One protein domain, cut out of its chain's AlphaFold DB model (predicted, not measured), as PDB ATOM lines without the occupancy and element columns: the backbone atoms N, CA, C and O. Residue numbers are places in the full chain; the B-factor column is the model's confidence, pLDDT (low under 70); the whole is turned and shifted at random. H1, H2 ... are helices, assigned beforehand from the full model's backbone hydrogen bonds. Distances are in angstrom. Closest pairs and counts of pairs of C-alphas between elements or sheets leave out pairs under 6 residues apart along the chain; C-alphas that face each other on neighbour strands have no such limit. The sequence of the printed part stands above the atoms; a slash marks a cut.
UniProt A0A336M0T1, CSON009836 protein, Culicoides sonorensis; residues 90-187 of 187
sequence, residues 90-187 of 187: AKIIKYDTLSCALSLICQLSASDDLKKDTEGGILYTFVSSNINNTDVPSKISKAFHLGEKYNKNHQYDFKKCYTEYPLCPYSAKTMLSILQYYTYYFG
ATOM      1  N   ALA A  90      38.018   0.548 -28.444       84.00
ATOM      2  CA  ALA A  90      39.343   0.663 -29.037       84.00
ATOM      3  C   ALA A  90      39.240   1.083 -30.505       84.00
ATOM      4  O   ALA A  90      39.979   1.960 -30.959       84.00
ATOM      5  N   LYS A  91      38.267   0.526 -31.228       86.06
ATOM      6  CA  LYS A  91      37.950   0.917 -32.598       86.06
ATOM      7  C   LYS A  91      37.486   2.369 -32.690       86.06
ATOM      8  O   LYS A  91      37.995   3.096 -33.541       86.06
ATOM      9  N   ILE A  92      36.590   2.815 -31.804       84.50
ATOM     10  CA  ILE A  92      36.116   4.213 -31.775       84.50
ATOM     11  C   ILE A  92      37.295   5.177 -31.602       84.50
ATOM     12  O   ILE A  92      37.472   6.091 -32.407       84.50
ATOM     13  N   ILE A  93      38.147   4.937 -30.603       86.81
ATOM     14  CA  ILE A  93      39.303   5.797 -30.312       86.81
ATOM     15  C   ILE A  93      40.325   5.762 -31.457       86.81
ATOM     16  O   ILE A  93      40.949   6.775 -31.757       86.81
ATOM     17  N   LYS A  94      40.503   4.611 -32.114       87.62
ATOM     18  CA  LYS A  94      41.427   4.463 -33.245       87.62
ATOM     19  C   LYS A  94      41.009   5.296 -34.459       87.62
ATOM     20  O   LYS A  94      41.879   5.841 -35.135       87.62
ATOM     21  N   TYR A  95      39.712   5.376 -34.756       89.00
ATOM     22  CA  TYR A  95      39.208   6.162 -35.889       89.00
ATOM     23  C   TYR A  95      39.032   7.649 -35.562       89.00
ATOM     24  O   TYR A  95      39.064   8.484 -36.466       89.00
ATOM     25  N   ASP A  96      38.908   7.999 -34.283       87.88
ATOM     26  CA  ASP A  96      38.794   9.378 -33.816       87.88
ATOM     27  C   ASP A  96      40.156  10.097 -33.733       87.88
ATOM     28  O   ASP A  96      40.681  10.404 -32.661       87.88
ATOM     29  N   THR A  97      40.744  10.388 -34.894       90.56
ATOM     30  CA  THR A  97      42.053  11.066 -34.994       90.56
ATOM     31  C   THR A  97      42.062  12.482 -34.407       90.56
ATOM     32  O   THR A  97      43.096  12.936 -33.919       90.56
ATOM     33  N   LEU A  98      40.917  13.172 -34.417       93.06
ATOM     34  CA  LEU A  98      40.772  14.540 -33.909       93.06
ATOM     35  C   LEU A  98      40.307  14.596 -32.448       93.06
ATOM     36  O   LEU A  98      40.143  15.687 -31.904       93.06
ATOM     37  N   SER A  99      40.107  13.446 -31.795       94.44
ATOM     38  CA  SER A  99      39.551  13.366 -30.437       94.44
ATOM     39  C   SER A  99      38.169  14.027 -30.305       94.44
ATOM     40  O   SER A  99      37.805  14.531 -29.240       94.44
ATOM     41  N   CYS A 100      37.390  14.057 -31.388       94.06
ATOM     42  CA  CYS A 100      36.056  14.635 -31.401       94.06
ATOM     43  C   CYS A 100      35.050  13.812 -30.597       94.06
ATOM     44  O   CYS A 100      34.174  14.403 -29.974       94.06
ATOM     45  N   ALA A 101      35.186  12.486 -30.531       93.44
ATOM     46  CA  ALA A 101      34.348  11.657 -29.667       93.44
ATOM     47  C   ALA A 101      34.639  11.946 -28.187       93.44
ATOM     48  O   ALA A 101      33.716  12.107 -27.391       93.44
ATOM     49  N   LEU A 102      35.917  12.099 -27.820       94.88
ATOM     50  CA  LEU A 102      36.306  12.492 -26.459       94.88
ATOM     51  C   LEU A 102      35.802  13.903 -26.114       94.88
ATOM     52  O   LEU A 102      35.241  14.119 -25.039       94.88
ATOM     53  N   SER A 103      35.933  14.847 -27.051       95.31
ATOM     54  CA  SER A 103      35.386  16.200 -26.916       95.31
ATOM     55  C   SER A 103      33.866  16.185 -26.738       95.31
ATOM     56  O   SER A 103      33.350  16.866 -25.852       95.31
ATOM     57  N   LEU A 104      33.147  15.369 -27.514       94.88
ATOM     58  CA  LEU A 104      31.700  15.198 -27.404       94.88
ATOM     59  C   LEU A 104      31.299  14.703 -26.018       94.88
ATOM     60  O   LEU A 104      30.438  15.302 -25.384       94.88
ATOM     61  N   ILE A 105      31.952  13.650 -25.523       94.88
ATOM     62  CA  ILE A 105      31.676  13.072 -24.201       94.88
ATOM     63  C   ILE A 105      31.892  14.106 -23.086       94.88
ATOM     64  O   ILE A 105      31.053  14.229 -22.189       94.88
ATOM     65  N   CYS A 106      32.973  14.891 -23.160       95.75
ATOM     66  CA  CYS A 106      33.219  15.991 -22.224       95.75
ATOM     67  C   CYS A 106      32.116  17.055 -22.300       95.75
ATOM     68  O   CYS A 106      31.566  17.466 -21.282       95.75
ATOM     69  N   GLN A 107      31.745  17.489 -23.505       94.19
ATOM     70  CA  GLN A 107      30.724  18.521 -23.689       94.19
ATOM     71  C   GLN A 107      29.330  18.053 -23.231       94.19
ATOM     72  O   GLN A 107      28.606  18.837 -22.620       94.19
ATOM     73  N   LEU A 108      28.972  16.784 -23.463       93.75
ATOM     74  CA  LEU A 108      27.710  16.178 -23.018       93.75
ATOM     75  C   LEU A 108      27.594  16.138 -21.494       93.75
ATOM     76  O   LEU A 108      26.574  16.522 -20.931       93.75
ATOM     77  N   SER A 109      28.648  15.693 -20.813       92.69
ATOM     78  CA  SER A 109      28.671  15.646 -19.345       92.69
ATOM     79  C   SER A 109      28.717  17.050 -18.722       92.69
ATOM     80  O   SER A 109      28.121  17.266 -17.664       92.69
ATOM     81  N   ALA A 110      29.319  18.021 -19.421       93.25
ATOM     82  CA  ALA A 110      29.402  19.426 -19.019       93.25
ATOM     83  C   ALA A 110      28.106  20.242 -19.195       93.25
ATOM     84  O   ALA A 110      28.060  21.376 -18.720       93.25
ATOM     85  N   SER A 111      27.086  19.722 -19.890       89.81
ATOM     86  CA  SER A 111      25.884  20.479 -20.275       89.81
ATOM     87  C   SER A 111      24.591  19.791 -19.891       89.81
ATOM     88  O   SER A 111      24.317  18.691 -20.360       89.81
ATOM     89  N   ASP A 112      23.724  20.469 -19.151       87.94
ATOM     90  CA  ASP A 112      22.374  19.947 -18.926       87.94
ATOM     91  C   ASP A 112      21.437  20.200 -20.110       87.94
ATOM     92  O   ASP A 112      20.484  19.451 -20.311       87.94
ATOM     93  N   ASP A 113      21.729  21.197 -20.945       87.88
ATOM     94  CA  ASP A 113      20.935  21.460 -22.145       87.88
ATOM     95  C   ASP A 113      21.178  20.409 -23.228       87.88
ATOM     96  O   ASP A 113      20.225  19.963 -23.864       87.88
ATOM     97  N   LEU A 114      22.418  19.930 -23.393       87.00
ATOM     98  CA  LEU A 114      22.693  18.820 -24.314       87.00
ATOM     99  C   LEU A 114      22.115  17.487 -23.819       87.00
ATOM    100  O   LEU A 114      21.818  16.628 -24.638       87.00
ATOM    101  N   LYS A 115      21.916  17.309 -22.507       87.00
ATOM    102  CA  LYS A 115      21.251  16.112 -21.954       87.00
ATOM    103  C   LYS A 115      19.746  16.091 -22.225       87.00
ATOM    104  O   LYS A 115      19.156  15.017 -22.234       87.00
ATOM    105  N   LYS A 116      19.123  17.260 -22.416       86.81
ATOM    106  CA  LYS A 116      17.699  17.379 -22.779       86.81
ATOM    107  C   LYS A 116      17.447  17.121 -24.265       86.81
ATOM    108  O   LYS A 116      16.311  16.839 -24.633       86.81
ATOM    109  N   ASP A 117      18.472  17.248 -25.110       84.75
ATOM    110  CA  ASP A 117      18.393  16.837 -26.513       84.75
ATOM    111  C   ASP A 117      18.201  15.316 -26.601       84.75
ATOM    112  O   ASP A 117      18.800  14.574 -25.824       84.75
ATOM    113  N   THR A 118      17.376  14.840 -27.536       84.00
ATOM    114  CA  THR A 118      17.044  13.412 -27.657       84.00
ATOM    115  C   THR A 118      18.292  12.553 -27.856       84.00
ATOM    116  O   THR A 118      18.514  11.602 -27.108       84.00
ATOM    117  N   GLU A 119      19.141  12.905 -28.822       85.56
ATOM    118  CA  GLU A 119      20.345  12.126 -29.129       85.56
ATOM    119  C   GLU A 119      21.411  12.327 -28.051       85.56
ATOM    120  O   GLU A 119      22.076  11.378 -27.630       85.56
ATOM    121  N   GLY A 120      21.547  13.562 -27.560       87.31
ATOM    122  CA  GLY A 120      22.485  13.886 -26.488       87.31
ATOM    123  C   GLY A 120      22.179  13.151 -25.178       87.31
ATOM    124  O   GLY A 120      23.094  12.612 -24.553       87.31
ATOM    125  N   GLY A 121      20.907  13.062 -24.785       88.00
ATOM    126  CA  GLY A 121      20.453  12.345 -23.595       88.00
ATOM    127  C   GLY A 121      20.623  10.830 -23.704       88.00
ATOM    128  O   GLY A 121      21.080  10.192 -22.748       88.00
ATOM    129  N   ILE A 122      20.331  10.253 -24.876       89.62
ATOM    130  CA  ILE A 122      20.582   8.831 -25.162       89.62
ATOM    131  C   ILE A 122      22.078   8.533 -25.038       89.62
ATOM    132  O   ILE A 122      22.469   7.631 -24.294       89.62
ATOM    133  N   LEU A 123      22.922   9.324 -25.704       90.19
ATOM    134  CA  LEU A 123      24.368   9.127 -25.696       90.19
ATOM    135  C   LEU A 123      24.968   9.331 -24.299       90.19
ATOM    136  O   LEU A 123      25.820   8.552 -23.876       90.19
ATOM    137  N   TYR A 124      24.496  10.328 -23.548       91.38
ATOM    138  CA  TYR A 124      24.905  10.541 -22.161       91.38
ATOM    139  C   TYR A 124      24.557   9.339 -21.273       91.38
ATOM    140  O   TYR A 124      25.428   8.826 -20.571       91.38
ATOM    141  N   THR A 125      23.308   8.866 -21.326       90.56
ATOM    142  CA  THR A 125      22.832   7.736 -20.506       90.56
ATOM    143  C   THR A 125      23.611   6.468 -20.825       90.56
ATOM    144  O   THR A 125      24.038   5.741 -19.929       90.56
ATOM    145  N   PHE A 126      23.856   6.234 -22.112       89.12
ATOM    146  CA  PHE A 126      24.640   5.114 -22.595       89.12
ATOM    147  C   PHE A 126      26.081   5.145 -22.080       89.12
ATOM    148  O   PHE A 126      26.545   4.173 -21.487       89.12
ATOM    149  N   VAL A 127      26.785   6.269 -22.251       90.25
ATOM    150  CA  VAL A 127      28.171   6.411 -21.785       90.25
ATOM    151  C   VAL A 127      28.245   6.305 -20.261       90.25
ATOM    152  O   VAL A 127      29.096   5.588 -19.744       90.25
ATOM    153  N   SER A 128      27.325   6.950 -19.539       91.06
ATOM    154  CA  SER A 128      27.272   6.896 -18.075       91.06
ATOM    155  C   SER A 128      27.037   5.474 -17.551       91.06
ATOM    156  O   SER A 128      27.706   5.066 -16.605       91.06
ATOM    157  N   SER A 129      26.143   4.704 -18.182       88.38
ATOM    158  CA  SER A 129      25.879   3.305 -17.820       88.38
ATOM    159  C   SER A 129      27.125   2.429 -17.988       88.38
ATOM    160  O   SER A 129      27.506   1.691 -17.082       88.38
ATOM    161  N   ASN A 130      27.826   2.574 -19.116       86.88
ATOM    162  CA  ASN A 130      29.029   1.791 -19.398       86.88
ATOM    163  C   ASN A 130      30.199   2.149 -18.470       86.88
ATOM    164  O   ASN A 130      30.946   1.265 -18.055       86.88
ATOM    165  N   ILE A 131      30.347   3.427 -18.100       88.56
ATOM    166  CA  ILE A 131      31.380   3.857 -17.144       88.56
ATOM    167  C   ILE A 131      31.162   3.202 -15.775       88.56
ATOM    168  O   ILE A 131      32.127   2.731 -15.176       88.56
ATOM    169  N   ASN A 132      29.914   3.108 -15.312       80.44
ATOM    170  CA  ASN A 132      29.588   2.463 -14.036       80.44
ATOM    171  C   ASN A 132      29.890   0.954 -14.040       80.44
ATOM    172  O   ASN A 132      30.224   0.393 -12.998       80.44
ATOM    173  N   ASN A 133      29.829   0.310 -15.208       77.31
ATOM    174  CA  ASN A 133      30.124  -1.115 -15.383       77.31
ATOM    175  C   ASN A 133      31.620  -1.411 -15.629       77.31
ATOM    176  O   ASN A 133      32.001  -2.569 -15.752       77.31
ATOM    177  N   THR A 134      32.492  -0.392 -15.629       73.19
ATOM    178  CA  THR A 134      33.968  -0.496 -15.733       73.19
ATOM    179  C   THR A 134      34.523  -1.058 -17.061       73.19
ATOM    180  O   THR A 134      35.726  -1.274 -17.175       73.19
ATOM    181  N   ASP A 135      33.709  -1.215 -18.107       78.88
ATOM    182  CA  ASP A 135      34.130  -1.752 -19.425       78.88
ATOM    183  C   ASP A 135      34.744  -0.686 -20.368       78.88
ATOM    184  O   ASP A 135      34.906  -0.862 -21.574       78.88
ATOM    185  N   VAL A 136      35.070   0.493 -19.835       85.50
ATOM    186  CA  VAL A 136      35.356   1.688 -20.639       85.50
ATOM    187  C   VAL A 136      36.836   2.080 -20.554       85.50
ATOM    188  O   VAL A 136      37.380   2.206 -19.455       85.50
ATOM    189  N   PRO A 137      37.512   2.379 -21.684       90.56
ATOM    190  CA  PRO A 137      38.894   2.843 -21.662       90.56
ATOM    191  C   PRO A 137      39.092   4.131 -20.859       90.56
ATOM    192  O   PRO A 137      38.279   5.059 -20.902       90.56
ATOM    193  N   SER A 138      40.262   4.255 -20.228       91.19
ATOM    194  CA  SER A 138      40.614   5.389 -19.360       91.19
ATOM    195  C   SER A 138      40.465   6.763 -20.022       91.19
ATOM    196  O   SER A 138      40.106   7.730 -19.357       91.19
ATOM    197  N   LYS A 139      40.687   6.870 -21.340       92.50
ATOM    198  CA  LYS A 139      40.497   8.123 -22.094       92.50
ATOM    199  C   LYS A 139      39.039   8.590 -22.110       92.50
ATOM    200  O   LYS A 139      38.796   9.787 -21.987       92.50
ATOM    201  N   ILE A 140      38.096   7.659 -22.254       92.56
ATOM    202  CA  ILE A 140      36.655   7.937 -22.305       92.56
ATOM    203  C   ILE A 140      36.160   8.313 -20.907       92.56
ATOM    204  O   ILE A 140      35.538   9.360 -20.744       92.56
ATOM    205  N   SER A 141      36.523   7.521 -19.890       93.88
ATOM    206  CA  SER A 141      36.200   7.831 -18.489       93.88
ATOM    207  C   SER A 141      36.771   9.195 -18.071       93.88
ATOM    208  O   SER A 141      36.054  10.022 -17.509       93.88
ATOM    209  N   LYS A 142      38.022   9.506 -18.446       94.69
ATOM    210  CA  LYS A 142      38.625  10.827 -18.210       94.69
ATOM    211  C   LYS A 142      37.813  11.951 -18.859       94.69
ATOM    212  O   LYS A 142      37.572  12.962 -18.204       94.69
ATOM    213  N   ALA A 143      37.412  11.797 -20.122       95.12
ATOM    214  CA  ALA A 143      36.627  12.806 -20.833       95.12
ATOM    215  C   ALA A 143      35.294  13.092 -20.128       95.12
ATOM    216  O   ALA A 143      34.926  14.252 -19.946       95.12
ATOM    217  N   PHE A 144      34.609  12.035 -19.690       94.56
ATOM    218  CA  PHE A 144      33.331  12.127 -18.991       94.56
ATOM    219  C   PHE A 144      33.470  12.847 -17.644       94.56
ATOM    220  O   PHE A 144      32.805  13.852 -17.405       94.56
ATOM    221  N   HIS A 145      34.408  12.419 -16.795       93.75
ATOM    222  CA  HIS A 145      34.609  13.048 -15.486       93.75
ATOM    223  C   HIS A 145      35.125  14.493 -15.578       93.75
ATOM    224  O   HIS A 145      34.835  15.318 -14.708       93.75
ATOM    225  N   LEU A 146      35.879  14.837 -16.630       94.44
ATOM    226  CA  LEU A 146      36.248  16.228 -16.902       94.44
ATOM    227  C   LEU A 146      35.013  17.087 -17.167       94.44
ATOM    228  O   LEU A 146      34.892  18.162 -16.583       94.44
ATOM    229  N   GLY A 147      34.086  16.609 -17.995       93.31
ATOM    230  CA  GLY A 147      32.858  17.344 -18.256       93.31
ATOM    231  C   GLY A 147      31.972  17.466 -17.017       93.31
ATOM    232  O   GLY A 147      31.512  18.566 -16.721       93.31
ATOM    233  N   GLU A 148      31.841  16.415 -16.200       91.81
ATOM    234  CA  GLU A 148      31.150  16.507 -14.900       91.81
ATOM    235  C   GLU A 148      31.769  17.583 -13.994       91.81
ATOM    236  O   GLU A 148      31.064  18.393 -13.388       91.81
ATOM    237  N   LYS A 149      33.105  17.661 -13.951       92.31
ATOM    238  CA  LYS A 149      33.830  18.704 -13.210       92.31
ATOM    239  C   LYS A 149      33.587  20.107 -13.778       92.31
ATOM    240  O   LYS A 149      33.666  21.081 -13.022       92.31
ATOM    241  N   TYR A 150      33.327  20.234 -15.076       91.25
ATOM    242  CA  TYR A 150      33.043  21.509 -15.742       91.25
ATOM    243  C   TYR A 150      31.573  21.927 -15.652       91.25
ATOM    244  O   TYR A 150      31.292  23.117 -15.760       91.25
ATOM    245  N   ASN A 151      30.659  21.005 -15.330       87.19
ATOM    246  CA  ASN A 151      29.255  21.318 -15.045       87.19
ATOM    247  C   ASN A 151      29.019  21.916 -13.640       87.19
ATOM    248  O   ASN A 151      27.883  22.000 -13.167       87.19
ATOM    249  N   LYS A 152      30.074  22.316 -12.916       79.44
ATOM    250  CA  LYS A 152      29.915  22.939 -11.595       79.44
ATOM    251  C   LYS A 152      29.028  24.183 -11.708       79.44
ATOM    252  O   LYS A 152      29.290  25.065 -12.522       79.44
ATOM    253  N   ASN A 153      28.006  24.248 -10.856       70.19
ATOM    254  CA  ASN A 153      27.015  25.327 -10.786       70.19
ATOM    255  C   ASN A 153      26.111  25.476 -12.029       70.19
ATOM    256  O   ASN A 153      25.590  26.565 -12.251       70.19
ATOM    257  N   HIS A 154      25.921  24.419 -12.833       68.06
ATOM    258  CA  HIS A 154      25.013  24.409 -13.999       68.06
ATOM    259  C   HIS A 154      25.298  25.501 -15.044       68.06
ATOM    260  O   HIS A 154      24.425  25.881 -15.823       68.06
ATOM    261  N   GLN A 155      26.521  26.035 -15.068       66.81
ATOM    262  CA  GLN A 155      26.861  27.188 -15.901       66.81
ATOM    263  C   GLN A 155      27.350  26.798 -17.307       66.81
ATOM    264  O   GLN A 155      27.755  27.673 -18.068       66.81
ATOM    265  N   TYR A 156      27.308  25.503 -17.650       71.81
ATOM    266  CA  TYR A 156      27.714  24.951 -18.946       71.81
ATOM    267  C   TYR A 156      29.048  25.528 -19.454       71.81
ATOM    268  O   TYR A 156      29.110  26.304 -20.410       71.81
ATOM    269  N   ASP A 157      30.159  25.132 -18.826       81.56
ATOM    270  CA  ASP A 157      31.499  25.602 -19.204       81.56
ATOM    271  C   ASP A 157      32.191  24.662 -20.207       81.56
ATOM    272  O   ASP A 157      33.284  24.135 -19.984       81.56
ATOM    273  N   PHE A 158      31.539  24.434 -21.349       79.88
ATOM    274  CA  PHE A 158      32.059  23.567 -22.417       79.88
ATOM    275  C   PHE A 158      33.330  24.088 -23.079       79.88
ATOM    276  O   PHE A 158      34.036  23.329 -23.742       79.88
ATOM    277  N   LYS A 159      33.657  25.373 -22.893       85.75
ATOM    278  CA  LYS A 159      34.886  25.964 -23.431       85.75
ATOM    279  C   LYS A 159      36.124  25.235 -22.919       85.75
ATOM    280  O   LYS A 159      37.068  25.037 -23.676       85.75
ATOM    281  N   LYS A 160      36.080  24.757 -21.673       90.25
ATOM    282  CA  LYS A 160      37.149  23.947 -21.081       90.25
ATOM    283  C   LYS A 160      37.339  22.599 -21.782       90.25
ATOM    284  O   LYS A 160      38.464  22.113 -21.833       90.25
ATOM    285  N   CYS A 161      36.291  22.026 -22.382       92.31
ATOM    286  CA  CYS A 161      36.422  20.811 -23.190       92.31
ATOM    287  C   CYS A 161      37.211  21.058 -24.484       92.31
ATOM    288  O   CYS A 161      37.967  20.182 -24.891       92.31
ATOM    289  N   TYR A 162      37.118  22.242 -25.104       90.69
ATOM    290  CA  TYR A 162      37.964  22.564 -26.266       90.69
ATOM    291  C   TYR A 162      39.428  22.747 -25.890       90.69
ATOM    292  O   TYR A 162      40.301  22.407 -26.679       90.69
ATOM    293  N   THR A 163      39.708  23.259 -24.691       91.50
ATOM    294  CA  THR A 163      41.088  23.361 -24.205       91.50
ATOM    295  C   THR A 163      41.719  21.978 -24.035       91.50
ATOM    296  O   THR A 163      42.890  21.805 -24.353       91.50
ATOM    297  N   GLU A 164      40.946  20.991 -23.576       94.00
ATOM    298  CA  GLU A 164      41.427  19.611 -23.412       94.00
ATOM    299  C   GLU A 164      41.476  18.818 -24.723       94.00
ATOM    300  O   GLU A 164      42.311  17.927 -24.882       94.00
ATOM    301  N   TYR A 165      40.616  19.156 -25.686       94.50
ATOM    302  CA  TYR A 165      40.534  18.498 -26.990       94.50
ATOM    303  C   TYR A 165      40.633  19.518 -28.139       94.50
ATOM    304  O   TYR A 165      39.666  19.707 -28.883       94.50
ATOM    305  N   PRO A 166      41.800  20.170 -28.324       93.12
ATOM    306  CA  PRO A 166      41.949  21.319 -29.222       93.12
ATOM    307  C   PRO A 166      41.907  20.963 -30.712       93.12
ATOM    308  O   PRO A 166      41.702  21.837 -31.549       93.12
ATOM    309  N   LEU A 167      42.114  19.689 -31.059       93.75
ATOM    310  CA  LEU A 167      42.102  19.225 -32.449       93.75
ATOM    311  C   LEU A 167      40.691  19.102 -33.023       93.75
ATOM    312  O   LEU A 167      40.539  19.064 -34.243       93.75
ATOM    313  N   CYS A 168      39.668  19.035 -32.172       92.94
ATOM    314  CA  CYS A 168      38.307  18.902 -32.643       92.94
ATOM    315  C   CYS A 168      37.686  20.279 -32.938       92.94
ATOM    316  O   CYS A 168      37.466  21.054 -32.006       92.94
ATOM    317  N   PRO A 169      37.328  20.586 -34.200       90.56
ATOM    318  CA  PRO A 169      36.799  21.900 -34.566       90.56
ATOM    319  C   PRO A 169      35.289  22.036 -34.318       90.56
ATOM    320  O   PRO A 169      34.722  23.108 -34.530       90.56
ATOM    321  N   TYR A 170      34.613  20.952 -33.929       91.00
ATOM    322  CA  TYR A 170      33.157  20.895 -33.861       91.00
ATOM    323  C   TYR A 170      32.637  21.002 -32.431       91.00
ATOM    324  O   TYR A 170      33.199  20.442 -31.489       91.00
ATOM    325  N   SER A 171      31.498  21.676 -32.291       91.56
ATOM    326  CA  SER A 171      30.722  21.661 -31.053       91.56
ATOM    327  C   SER A 171      29.899  20.387 -30.928       91.56
ATOM    328  O   SER A 171      29.505  19.803 -31.940       91.56
ATOM    329  N   ALA A 172      29.565  19.997 -29.699       92.38
ATOM    330  CA  ALA A 172      28.675  18.868 -29.454       92.38
ATOM    331  C   ALA A 172      27.336  19.024 -30.180       92.38
ATOM    332  O   ALA A 172      26.864  18.074 -30.792       92.38
ATOM    333  N   LYS A 173      26.775  20.239 -30.216       91.31
ATOM    334  CA  LYS A 173      25.547  20.526 -30.968       91.31
ATOM    335  C   LYS A 173      25.700  20.183 -32.451       91.31
ATOM    336  O   LYS A 173      24.847  19.508 -33.011       91.31
ATOM    337  N   THR A 174      26.804  20.597 -33.073       92.25
ATOM    338  CA  THR A 174      27.101  20.276 -34.477       92.25
ATOM    339  C   THR A 174      27.238  18.773 -34.694       92.25
ATOM    340  O   THR A 174      26.678  18.246 -35.649       92.25
ATOM    341  N   MET A 175      27.956  18.075 -33.809       92.12
ATOM    342  CA  MET A 175      28.133  16.624 -33.912       92.12
ATOM    343  C   MET A 175      26.803  15.882 -33.794       92.12
ATOM    344  O   MET A 175      26.511  15.036 -34.633       92.12
ATOM    345  N   LEU A 176      25.976  16.234 -32.805       91.38
ATOM    346  CA  LEU A 176      24.645  15.652 -32.627       91.38
ATOM    347  C   LEU A 176      23.755  15.925 -33.845       91.38
ATOM    348  O   LEU A 176      23.118  15.005 -34.344       91.38
ATOM    349  N   SER A 177      23.776  17.141 -34.400       90.44
ATOM    350  CA  SER A 177      23.040  17.447 -35.634       90.44
ATOM    351  C   SER A 177      23.505  16.608 -36.831       90.44
ATOM    352  O   SER A 177      22.681  16.192 -37.641       90.44
ATOM    353  N   ILE A 178      24.806  16.329 -36.954       88.44
ATOM    354  CA  ILE A 178      25.330  15.442 -38.006       88.44
ATOM    355  C   ILE A 178      24.833  14.007 -37.799       88.44
ATOM    356  O   ILE A 178      24.445  13.358 -38.769       88.44
ATOM    357  N   LEU A 179      24.812  13.519 -36.554       84.62
ATOM    358  CA  LEU A 179      24.280  12.193 -36.232       84.62
ATOM    359  C   LEU A 179      22.793  12.094 -36.580       84.62
ATOM    360  O   LEU A 179      22.407  11.154 -37.266       84.62
ATOM    361  N   GLN A 180      21.993  13.095 -36.206       85.50
ATOM    362  CA  GLN A 180      20.569  13.178 -36.556       85.50
ATOM    363  C   GLN A 180      20.345  13.190 -38.070       85.50
ATOM    364  O   GLN A 180      19.452  12.525 -38.586       85.50
ATOM    365  N   TYR A 181      21.166  13.937 -38.808       87.19
ATOM    366  CA  TYR A 181      21.087  13.954 -40.264       87.19
ATOM    367  C   TYR A 181      21.397  12.572 -40.850       87.19
ATOM    368  O   TYR A 181      20.694  12.098 -41.742       87.19
ATOM    369  N   TYR A 182      22.437  11.907 -40.344       81.81
ATOM    370  CA  TYR A 182      22.813  10.580 -40.811       81.81
ATOM    371  C   TYR A 182      21.722   9.543 -40.523       81.81
ATOM    372  O   TYR A 182      21.379   8.769 -41.414       81.81
ATOM    373  N   THR A 183      21.146   9.547 -39.319       77.62
ATOM    374  CA  THR A 183      20.053   8.634 -38.961       77.62
ATOM    375  C   THR A 183      18.789   8.919 -39.764       77.62
ATOM    376  O   THR A 183      18.127   7.983 -40.185       77.62
ATOM    377  N   TYR A 184      18.481  10.183 -40.055       80.38
ATOM    378  CA  TYR A 184      17.320  10.536 -40.871       80.38
ATOM    379  C   TYR A 184      17.456  10.105 -42.342       80.38
ATOM    380  O   TYR A 184      16.492   9.634 -42.937       80.38
ATOM    381  N   TYR A 185      18.637  10.274 -42.947       76.25
ATOM    382  CA  TYR A 185      18.841   9.982 -44.374       76.25
ATOM    383  C   TYR A 185      19.242   8.535 -44.677       76.25
ATOM    384  O   TYR A 185      19.026   8.071 -45.797       76.25
ATOM    385  N   PHE A 186      19.876   7.844 -43.731       69.94
ATOM    386  CA  PHE A 186      20.444   6.510 -43.946       69.94
ATOM    387  C   PHE A 186      19.955   5.451 -42.947       69.94
ATOM    388  O   PHE A 186      20.401   4.306 -43.061       69.94
ATOM    389  N   GLY A 187      19.122   5.825 -41.971       54.53
ATOM    390  CA  GLY A 187      18.556   4.934 -40.952       54.53
ATOM    391  C   GLY A 187      17.168   4.403 -41.280       54.53
ATOM    392  O   GLY A 187      16.524   4.919 -42.221       54.53
TER     393      GLY A 187
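AT A GLANCE: This is residues 90 to 187 of the 187 residues of the protein "CSON009836 protein" of Culicoides sonorensis (UniProt A0A336M0T1). The long helix H4 crosses a shorter helix, H2, which lies in the middle of a crossed cluster of helices; H5 and H6 also pack on H2. H7 starts on H2 and runs outward, and its residues 181 to 186, with Gly 187, stick out; H1 lies at the outside. The printed part has 98 residues with seven named helices, H1 to H7 in chain order, and no named strand: all helix. It is compact, with a radius of gyration of the C-alphas of 12.8 A and spans of 37 by 29 by 28 A.

IN THESE COORDINATES: H4, residues 118 to 132, is 21.5 A long and begins at C-alpha 118 (17.044, 13.412, -27.657). H7, residues 172 to 186, is 20.7 A long and ends at C-alpha 186 (20.444, 6.510, -43.946). H5, residues 138 to 150, measures 18.2 A, and H2, residues 100 to 109, 14.2 A. H1 is residues 90 to 95, H3 112 to 116 and H6 159 to 164.

HOW THE PARTS SIT: H4 touches the hub H2, about perpendicular at 89 degrees; their closest C-alphas, Leu 108 and Tyr 124, are 6.4 A apart. H5 touches H2 at a steep tilt of 41 degrees, the same way, C-alphas 106 and 147 being closest at 4.2 A. H6 touches H2, closest at C-alphas 106 and 161, 5.9 A. H5 and H6 form a helical hairpin. H7 touches H2 with residues 172 to 175 alone, closest at C-alphas 104 and 172, 5.2 A. H3 and H4 touch only at the corner, closest at C-alphas 115 and 121, 4.2 A. H1 is close to H2 but not clearly touching, at 7.7 A between C-alphas 93 and 101. In each helix every O i to N i+4 pair is within hydrogen-bond range.

THE WHOLE: The C-alphas farthest apart, Asn 153 and Phe 186, are 38.7 A apart. The printed part has no cut and no long link. Residues 154 to 155 and 186 to 187 have pLDDT under 70.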